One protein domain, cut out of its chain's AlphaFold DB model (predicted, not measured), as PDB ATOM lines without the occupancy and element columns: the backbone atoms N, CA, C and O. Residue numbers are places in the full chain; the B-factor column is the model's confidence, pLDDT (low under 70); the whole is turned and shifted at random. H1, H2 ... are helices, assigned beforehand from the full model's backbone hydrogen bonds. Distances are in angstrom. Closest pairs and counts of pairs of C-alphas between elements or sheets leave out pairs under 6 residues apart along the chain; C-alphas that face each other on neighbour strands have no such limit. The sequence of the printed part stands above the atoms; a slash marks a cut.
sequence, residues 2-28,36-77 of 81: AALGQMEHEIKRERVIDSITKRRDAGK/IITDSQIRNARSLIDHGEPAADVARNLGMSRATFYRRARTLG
ATOM      1  N   ALA A   2      -3.188  62.327 -29.632       81.44
ATOM      2  CA  ALA A   2      -2.126  61.711 -30.447       81.44
ATOM      3  C   ALA A   2      -0.868  61.276 -29.657       81.44
ATOM      4  O   ALA A   2      -0.306  60.225 -29.948       81.44
ATOM      5  N   ALA A   3      -0.453  62.038 -28.636       89.25
ATOM      6  CA  ALA A   3       0.760  61.746 -27.860       89.25
ATOM      7  C   ALA A   3       0.698  60.407 -27.098       89.25
ATOM      8  O   ALA A   3       1.665  59.653 -27.101       89.25
ATOM      9  N   LEU A   4      -0.458  60.070 -26.510       93.50
ATOM     10  CA  LEU A   4      -0.647  58.796 -25.805       93.50
ATOM     11  C   LEU A   4      -0.597  57.599 -26.765       93.50
ATOM     12  O   LEU A   4       0.050  56.600 -26.472       93.50
ATOM     13  N   GLY A   5      -1.207  57.723 -27.948       93.94
ATOM     14  CA  GLY A   5      -1.151  56.669 -28.965       93.94
ATOM     15  C   GLY A   5       0.266  56.408 -29.492       93.94
ATOM     16  O   GLY A   5       0.616  55.260 -29.758       93.94
ATOM     17  N   GLN A   6       1.096  57.452 -29.607       94.81
ATOM     18  CA  GLN A   6       2.510  57.303 -29.974       94.81
ATOM     19  C   GLN A   6       3.305  56.593 -28.876       94.81
ATOM     20  O   GLN A   6       3.993  55.616 -29.164       94.81
ATOM     21  N   MET A   7       3.124  56.993 -27.614       95.69
ATOM     22  CA  MET A   7       3.765  56.335 -26.470       95.69
ATOM     23  C   MET A   7       3.437  54.831 -26.410       95.69
ATOM     24  O   MET A   7       4.325  53.995 -26.246       95.69
ATOM     25  N   GLU A   8       2.171  54.448 -26.598       96.62
ATOM     26  CA  GLU A   8       1.781  53.032 -26.625       96.62
ATOM     27  C   GLU A   8       2.400  52.257 -27.798       96.62
ATOM     28  O   GLU A   8       2.727  51.072 -27.662       96.62
ATOM     29  N   HIS A   9       2.543  52.900 -28.960       96.31
ATOM     30  CA  HIS A   9       3.199  52.303 -30.120       96.31
ATOM     31  C   HIS A   9       4.680  52.035 -29.835       96.31
ATOM     32  O   HIS A   9       5.171  50.945 -30.132       96.31
ATOM     33  N   GLU A  10       5.379  52.999 -29.238       96.94
ATOM     34  CA  GLU A  10       6.794  52.885 -28.878       96.94
ATOM     35  C   GLU A  10       7.032  51.723 -27.908       96.94
ATOM     36  O   GLU A  10       7.867  50.864 -28.193       96.94
ATOM     37  N   ILE A  11       6.212  51.599 -26.858       97.56
ATOM     38  CA  ILE A  11       6.289  50.484 -25.895       97.56
ATOM     39  C   ILE A  11       6.085  49.126 -26.588       97.56
ATOM     40  O   ILE A  11       6.781  48.145 -26.305       97.56
ATOM     41  N   LYS A  12       5.121  49.027 -27.514       97.69
ATOM     42  CA  LYS A  12       4.884  47.785 -28.275       97.69
ATOM     43  C   LYS A  12       6.067  47.458 -29.182       97.69
ATOM     44  O   LYS A  12       6.458  46.294 -29.271       97.69
ATOM     45  N   ARG A  13       6.633  48.467 -29.843       97.75
ATOM     46  CA  ARG A  13       7.787  48.317 -30.731       97.75
ATOM     47  C   ARG A  13       9.018  47.841 -29.963       97.75
ATOM     48  O   ARG A  13       9.649  46.885 -30.407       97.75
ATOM     49  N   GLU A  14       9.310  48.447 -28.816       97.88
ATOM     50  CA  GLU A  14      10.411  48.049 -27.930       97.88
ATOM     51  C   GLU A  14      10.283  46.575 -27.531       97.88
ATOM     52  O   GLU A  14      11.184  45.774 -27.778       97.88
ATOM     53  N   ARG A  15       9.094  46.160 -27.075       97.94
ATOM     54  CA  ARG A  15       8.827  44.760 -26.712       97.94
ATOM     55  C   ARG A  15       9.044  43.780 -27.870       97.94
ATOM     56  O   ARG A  15       9.516  42.660 -27.657       97.94
ATOM     57  N   VAL A  16       8.662  44.159 -29.092       96.19
ATOM     58  CA  VAL A  16       8.875  43.323 -30.286       96.19
ATOM     59  C   VAL A  16      10.367  43.179 -30.577       96.19
ATOM     60  O   VAL A  16      10.821  42.062 -30.835       96.19
ATOM     61  N   ILE A  17      11.127  44.272 -30.500       96.62
ATOM     62  CA  ILE A  17      12.579  44.264 -30.713       96.62
ATOM     63  C   ILE A  17      13.256  43.362 -29.677       96.62
ATOM     64  O   ILE A  17      13.988  42.453 -30.064       96.62
ATOM     65  N   ASP A  18      12.933  43.518 -28.393       97.69
ATOM     66  CA  ASP A  18      13.488  42.699 -27.310       97.69
ATOM     67  C   ASP A  18      13.219  41.205 -27.504       97.69
ATOM     68  O   ASP A  18      14.091  40.359 -27.288       97.69
ATOM     69  N   SER A  19      12.004  40.859 -27.929       95.75
ATOM     70  CA  SER A  19      11.622  39.477 -28.220       95.75
ATOM     71  C   SER A  19      12.416  38.900 -29.396       95.75
ATOM     72  O   SER A  19      12.907  37.769 -29.322       95.75
ATOM     73  N   ILE A  20      12.586  39.675 -30.474       96.00
ATOM     74  CA  ILE A  20      13.376  39.270 -31.643       96.00
ATOM     75  C   ILE A  20      14.840  39.060 -31.251       96.00
ATOM     76  O   ILE A  20      15.411  38.035 -31.630       96.00
ATOM     77  N   THR A  21      15.427  39.971 -30.471       96.44
ATOM     78  CA  THR A  21      16.805  39.861 -29.970       96.44
ATOM     79  C   THR A  21      16.980  38.590 -29.143       96.44
ATOM     80  O   THR A  21      17.791  37.739 -29.500       96.44
ATOM     81  N   LYS A  22      16.117  38.356 -28.144       96.56
ATOM     82  CA  LYS A  22      16.156  37.132 -27.322       96.56
ATOM     83  C   LYS A  22      16.039  35.850 -28.152       96.56
ATOM     84  O   LYS A  22      16.712  34.862 -27.869       96.56
ATOM     85  N   ARG A  23      15.173  35.828 -29.175       96.56
ATOM     86  CA  ARG A  23      15.056  34.666 -30.075       96.56
ATOM     87  C   ARG A  23      16.307  34.479 -30.925       96.56
ATOM     88  O   ARG A  23      16.706  33.335 -31.121       96.56
ATOM     89  N   ARG A  24      16.900  35.569 -31.416       94.69
ATOM     90  CA  ARG A  24      18.127  35.546 -32.218       94.69
ATOM     91  C   ARG A  24      19.292  34.985 -31.408       94.69
ATOM     92  O   ARG A  24      19.937  34.061 -31.889       94.69
ATOM     93  N   ASP A  25      19.485  35.466 -30.184       96.31
ATOM     94  CA  ASP A  25      20.561  35.015 -29.290       96.31
ATOM     95  C   ASP A  25      20.401  33.538 -28.912       96.31
ATOM     96  O   ASP A  25      21.368  32.785 -28.859       96.31
ATOM     97  N   ALA A  26      19.158  33.085 -28.738       96.38
ATOM     98  CA  ALA A  26      18.841  31.679 -28.510       96.38
ATOM     99  C   ALA A  26      18.900  30.803 -29.783       96.38
ATOM    100  O   ALA A  26      18.510  29.637 -29.729       96.38
ATOM    101  N   GLY A  27      19.287  31.351 -30.942       93.75
ATOM    102  CA  GLY A  27      19.327  30.631 -32.221       93.75
ATOM    103  C   GLY A  27      17.957  30.156 -32.727       93.75
ATOM    104  O   GLY A  27      17.870  29.257 -33.564       93.75
ATOM    105  N   LYS A  28      16.860  30.722 -32.213       94.38
ATOM    106  CA  LYS A  28      15.492  30.333 -32.574       94.38
ATOM    107  C   LYS A  28      15.070  30.994 -33.882       94.38
ATOM    108  O   LYS A  28      15.455  32.116 -34.199       94.38
ATOM    109  N   ILE A  36      11.903  27.125 -48.836       92.69
ATOM    110  CA  ILE A  36      11.437  25.951 -49.591       92.69
ATOM    111  C   ILE A  36      12.628  25.204 -50.205       92.69
ATOM    112  O   ILE A  36      12.668  23.982 -50.167       92.69
ATOM    113  N   ILE A  37      13.620  25.940 -50.726       94.75
ATOM    114  CA  ILE A  37      14.800  25.354 -51.372       94.75
ATOM    115  C   ILE A  37      15.936  25.152 -50.364       94.75
ATOM    116  O   ILE A  37      16.461  26.117 -49.787       94.75
ATOM    117  N   THR A  38      16.332  23.895 -50.177       96.00
ATOM    118  CA  THR A  38      17.363  23.478 -49.221       96.00
ATOM    119  C   THR A  38      18.779  23.665 -49.769       96.00
ATOM    120  O   THR A  38      19.006  23.738 -50.976       96.00
ATOM    121  N   ASP A  39      19.772  23.703 -48.877       97.00
ATOM    122  CA  ASP A  39      21.186  23.781 -49.275       97.00
ATOM    123  C   ASP A  39      21.655  22.504 -50.007       97.00
ATOM    124  O   ASP A  39      22.579  22.558 -50.817       97.00
ATOM    125  N   SER A  40      21.016  21.351 -49.761       97.06
ATOM    126  CA  SER A  40      21.288  20.110 -50.501       97.06
ATOM    127  C   SER A  40      20.775  20.170 -51.940       97.06
ATOM    128  O   SER A  40      21.485  19.742 -52.845       97.06
ATOM    129  N   GLN A  41      19.599  20.762 -52.177       97.25
ATOM    130  CA  GLN A  41      19.076  20.968 -53.531       97.25
ATOM    131  C   GLN A  41      19.978  21.891 -54.356       97.25
ATOM    132  O   GLN A  41      20.196  21.626 -55.532       97.25
ATOM    133  N   ILE A  42      20.551  22.937 -53.746       98.06
ATOM    134  CA  ILE A  42      21.500  23.826 -54.435       98.06
ATOM    135  C   ILE A  42      22.795  23.089 -54.797       98.06
ATOM    136  O   ILE A  42      23.283  23.234 -55.915       98.06
ATOM    137  N   ARG A  43      23.336  22.271 -53.884       97.75
ATOM    138  CA  ARG A  43      24.529  21.450 -54.159       97.75
ATOM    139  C   ARG A  43      24.281  20.414 -55.255       97.75
ATOM    140  O   ARG A  43      25.121  20.263 -56.133       97.75
ATOM    141  N   ASN A  44      23.118  19.763 -55.246       97.19
ATOM    142  CA  ASN A  44      22.715  18.850 -56.316       97.19
ATOM    143  C   ASN A  44      22.608  19.590 -57.662       97.19
ATOM    144  O   ASN A  44      23.236  19.192 -58.637       97.19
ATOM    145  N   ALA A  45      21.909  20.731 -57.695       97.69
ATOM    146  CA  ALA A  45      21.803  21.554 -58.898       97.69
ATOM    147  C   ALA A  45      23.179  21.947 -59.458       97.69
ATOM    148  O   ALA A  45      23.396  21.865 -60.663       97.69
ATOM    149  N   ARG A  46      24.119  22.336 -58.583       97.62
ATOM    150  CA  ARG A  46      25.500  22.647 -58.969       97.62
ATOM    151  C   ARG A  46      26.189  21.437 -59.593       97.62
ATOM    152  O   ARG A  46      26.728  21.573 -60.681       97.62
ATOM    153  N   SER A  47      26.095  20.268 -58.958       97.50
ATOM    154  CA  SER A  47      26.659  19.029 -59.496       97.50
ATOM    155  C   SER A  47      26.129  18.723 -60.896       97.50
ATOM    156  O   SER A  47      26.921  18.426 -61.779       97.50
ATOM    157  N   LEU A  48      24.817  18.826 -61.130       97.44
ATOM    158  CA  LEU A  48      24.228  18.578 -62.454       97.44
ATOM    159  C   LEU A  48      24.772  19.547 -63.511       97.44
ATOM    160  O   LEU A  48      25.160  19.127 -64.596       97.44
ATOM    161  N   ILE A  49      24.859  20.833 -63.165       96.81
ATOM    162  CA  ILE A  49      25.406  21.863 -64.058       96.81
ATOM    163  C   ILE A  49      26.880  21.593 -64.376       96.81
ATOM    164  O   ILE A  49      27.296  21.749 -65.520       96.81
ATOM    165  N   ASP A  50      27.662  21.150 -63.392       97.00
ATOM    166  CA  ASP A  50      29.078  20.821 -63.583       97.00
ATOM    167  C   ASP A  50      29.272  19.584 -64.481       97.00
ATOM    168  O   ASP A  50      30.289  19.475 -65.159       97.00
ATOM    169  N   HIS A  51      28.275  18.695 -64.550       97.38
ATOM    170  CA  HIS A  51      28.234  17.565 -65.490       97.38
ATOM    171  C   HIS A  51      27.681  17.943 -66.878       97.38
ATOM    172  O   HIS A  51      27.517  17.072 -67.728       97.38
ATOM    173  N   GLY A  52      27.424  19.230 -67.129       96.88
ATOM    174  CA  GLY A  52      27.040  19.751 -68.442       96.88
ATOM    175  C   GLY A  52      25.544  20.007 -68.631       96.88
ATOM    176  O   GLY A  52      25.149  20.463 -69.703       96.88
ATOM    177  N   GLU A  53      24.709  19.775 -67.615       97.44
ATOM    178  CA  GLU A  53      23.274  20.046 -67.721       97.44
ATOM    179  C   GLU A  53      22.982  21.560 -67.790       97.44
ATOM    180  O   GLU A  53      23.513  22.343 -66.988       97.44
ATOM    181  N   PRO A  54      22.085  22.022 -68.686       97.44
ATOM    182  CA  PRO A  54      21.725  23.432 -68.763       97.44
ATOM    183  C   PRO A  54      21.106  23.946 -67.456       97.44
ATOM    184  O   PRO A  54      20.051  23.496 -67.006       97.44
ATOM    185  N   ALA A  55      21.701  24.992 -66.875       96.19
ATOM    186  CA  ALA A  55      21.253  25.563 -65.599       96.19
ATOM    187  C   ALA A  55      19.780  26.020 -65.594       96.19
ATOM    188  O   ALA A  55      19.139  26.055 -64.542       96.19
ATOM    189  N   ALA A  56      19.240  26.405 -66.755       96.38
ATOM    190  CA  ALA A  56      17.835  26.775 -66.893       96.38
ATOM    191  C   ALA A  56      16.898  25.583 -66.660       96.38
ATOM    192  O   ALA A  56      15.899  25.727 -65.952       96.38
ATOM    193  N   ASP A  57      17.247  24.425 -67.211       97.75
ATOM    194  CA  ASP A  57      16.437  23.216 -67.127       97.75
ATOM    195  C   ASP A  57      16.582  22.567 -65.755       97.75
ATOM    196  O   ASP A  57      15.574  22.251 -65.126       97.75
ATOM    197  N   VAL A  58      17.802  22.516 -65.209       97.88
ATOM    198  CA  VAL A  58      18.050  22.071 -63.828       97.88
ATOM    199  C   VAL A  58      17.219  22.879 -62.828       97.88
ATOM    200  O   VAL A  58      16.531  22.310 -61.979       97.88
ATOM    201  N   ALA A  59      17.235  24.212 -62.934       96.69
ATOM    202  CA  ALA A  59      16.470  25.069 -62.034       96.69
ATOM    203  C   ALA A  59      14.956  24.822 -62.164       96.69
ATOM    204  O   ALA A  59      14.276  24.654 -61.149       96.69
ATOM    205  N   ARG A  60      14.442  24.738 -63.402       96.88
ATOM    206  CA  ARG A  60      13.024  24.462 -63.677       96.88
ATOM    207  C   ARG A  60      12.593  23.116 -63.090       96.88
ATOM    208  O   ARG A  60      11.581  23.070 -62.395       96.88
ATOM    209  N   ASN A  61      13.373  22.061 -63.310       96.38
ATOM    210  CA  ASN A  61      13.077  20.705 -62.839       96.38
ATOM    211  C   ASN A  61      13.074  20.610 -61.308       96.38
ATOM    212  O   ASN A  61      12.267  19.889 -60.730       96.38
ATOM    213  N   LEU A  62      13.929  21.386 -60.638       94.50
ATOM    214  CA  LEU A  62      13.974  21.472 -59.177       94.50
ATOM    215  C   LEU A  62      12.970  22.480 -58.587       94.50
ATOM    216  O   LEU A  62      13.005  22.748 -57.384       94.50
ATOM    217  N   GLY A  63      12.091  23.064 -59.407       95.56
ATOM    218  CA  GLY A  63      11.055  23.992 -58.953       95.56
ATOM    219  C   GLY A  63      11.597  25.325 -58.427       95.56
ATOM    220  O   GLY A  63      10.958  25.965 -57.591       95.56
ATOM    221  N   MET A  64      12.775  25.759 -58.886       95.81
ATOM    222  CA  MET A  64      13.375  27.036 -58.494       95.81
ATOM    223  C   MET A  64      13.688  27.925 -59.697       95.81
ATOM    224  O   MET A  64      13.939  27.469 -60.807       95.81
ATOM    225  N   SER A  65      13.720  29.240 -59.487       96.75
ATOM    226  CA  SER A  65      14.197  30.152 -60.528       96.75
ATOM    227  C   SER A  65      15.724  30.106 -60.648       96.75
ATOM    228  O   SER A  65      16.424  29.943 -59.645       96.75
ATOM    229  N   ARG A  66      16.260  30.367 -61.850       96.88
ATOM    230  CA  ARG A  66      17.714  30.535 -62.073       96.88
ATOM    231  C   ARG A  66      18.324  31.551 -61.104       96.88
ATOM    232  O   ARG A  66      19.373  31.308 -60.521       96.88
ATOM    233  N   ALA A  67      17.630  32.669 -60.878       97.06
ATOM    234  CA  ALA A  67      18.058  33.699 -59.933       97.06
ATOM    235  C   ALA A  67      18.175  33.169 -58.492       97.06
ATOM    236  O   ALA A  67      19.082  33.563 -57.762       97.06
ATOM    237  N   THR A  68      17.278  32.266 -58.079       96.69
ATOM    238  CA  THR A  68      17.357  31.620 -56.762       96.69
ATOM    239  C   THR A  68      18.565  30.699 -56.675       96.69
ATOM    240  O   THR A  68      19.288  30.792 -55.685       96.69
ATOM    241  N   PHE A  69      18.824  29.889 -57.707       97.19
ATOM    242  CA  PHE A  69      20.026  29.056 -57.774       97.19
ATOM    243  C   PHE A  69      21.299  29.900 -57.638       97.19
ATOM    244  O   PHE A  69      22.036  29.716 -56.675       97.19
ATOM    245  N   TYR A  70      21.517  30.882 -58.521       97.12
ATOM    246  CA  TYR A  70      22.756  31.672 -58.527       97.12
ATOM    247  C   TYR A  70      22.973  32.452 -57.228       97.12
ATOM    248  O   TYR A  70      24.069  32.425 -56.671       97.12
ATOM    249  N   ARG A  71      21.926  33.106 -56.701       96.19
ATOM    250  CA  ARG A  71      22.015  33.832 -55.425       96.19
ATOM    251  C   ARG A  71      22.434  32.897 -54.293       96.19
ATOM    252  O   ARG A  71      23.303  33.244 -53.505       96.19
ATOM    253  N   ARG A  72      21.815  31.717 -54.211       96.62
ATOM    254  CA  ARG A  72      22.070  30.755 -53.132       96.62
ATOM    255  C   ARG A  72      23.417  30.065 -53.289       96.62
ATOM    256  O   ARG A  72      24.091  29.879 -52.288       96.62
ATOM    257  N   ALA A  73      23.817  29.732 -54.512       96.81
ATOM    258  CA  ALA A  73      25.125  29.162 -54.797       96.81
ATOM    259  C   ALA A  73      26.258  30.118 -54.389       96.81
ATOM    260  O   ALA A  73      27.182  29.660 -53.727       96.81
ATOM    261  N   ARG A  74      26.142  31.431 -54.657       96.81
ATOM    262  CA  ARG A  74      27.083  32.441 -54.128       96.81
ATOM    263  C   ARG A  74      27.091  32.495 -52.602       96.81
ATOM    264  O   ARG A  74      28.142  32.377 -51.994       96.81
ATOM    265  N   THR A  75      25.918  32.553 -51.961       96.12
ATOM    266  CA  THR A  75      25.828  32.520 -50.484       96.12
ATOM    267  C   THR A  75      26.465  31.267 -49.869       96.12
ATOM    268  O   THR A  75      26.909  31.306 -48.728       96.12
ATOM    269  N   LEU A  76      26.490  30.150 -50.602       96.06
ATOM    270  CA  LEU A  76      27.101  28.891 -50.174       96.06
ATOM    271  C   LEU A  76      28.565  28.730 -50.628       96.06
ATOM    272  O   LEU A  76      29.137  27.671 -50.385       96.06
ATOM    273  N   GLY A  77      29.158  29.721 -51.302       96.31
ATOM    274  CA  GLY A  77      30.533  29.657 -51.816       96.31
ATOM    275  C   GLY A  77      30.742  28.667 -52.969       96.31
ATOM    276  O   GLY A  77      31.864  28.251 -53.231       96.31
TER     277      GLY A  77
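What this domain is: This is residues 2 to 28 and 36 to 77 of the 81 residues of the protein "Hin recombinase" of Cryobacterium sp. TmT2-48-2 (UniProt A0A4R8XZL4). A long lone helix, H1, sticks out as an arm far from a small head of three short helices, H2, H3 and H4, whose centres make a triangle. H1 has no contact with the head, and of the 13 residues that join the two in the chain 7, residues 29 to 35, are cut out; within the head the three helices stand at large angles to each other, each touching the other two. The printed part has 69 residues, with four named helices in the order H1, H2, H3, H4 and no named strand, and its class is all helix. It is extended, with a radius of gyration of the C-alphas of 21.1 A, and the C-alphas span 64 by 28 by 17 A, a length that comes from the arm and the gap beside it.

Where its parts are: Find C-alpha 2 at (-2.126, 61.711, -30.447); from there H1, residues 2 to 25, runs 35.1 A to C-alpha 25 at (20.561, 35.015, -29.290). Past the cut, look for H2 at residues 39 to 50, 16.6 A long. H3 is residues 55 to 61, 9.9 A from first to last C-alpha. H4, residues 66 to 75, runs 14.3 A and ends at C-alpha 75 at (25.828, 32.520, -50.484).

How they stand to each other: Begin with H1, which is apart from H2, H3 and H4; residues 2 to 19 and 21 to 27 stand free, of which 2 to 19 and 21 to 25 belong to H1. In the other three helices the packing is mostly crossed, with no touching pair at a shallow tilt. H2 touches H3 with residues 45 to 49 alone, at a steep tilt of 50 degrees, opposite ways; look at Ile 49 and Ala 55, whose C-alphas are the closest at 5.8 A. H2 touches H4 with residues 42 to 46 alone; their closest C-alphas are those of Ile 42 and Phe 69, 6.4 A apart, and at 72 degrees their lines are only just about perpendicular. H3 and H4 touch, their closest C-alphas those of Ala 59 and Arg 66 at 5.6 A, and at 71 degrees they too are only just about perpendicular. In H1, H2, H3 and H4 every backbone O i to N i+4 pair is within hydrogen-bond range.

The domain as a whole: The two C-alphas farthest apart are those of Ala 3 and His 51, at 64.2 A. Residues 29 to 35 are not printed, and across this cut, in the link from H1 to H2, C-alpha 28 and C-alpha 36 are 18.0 A apart. Of the links that are printed whole, H2 to H3 and H3 to H4 are both tight, with 4 residues each. The mean pLDDT of the printed part is 96.2, and no printed residue of this model is under 70.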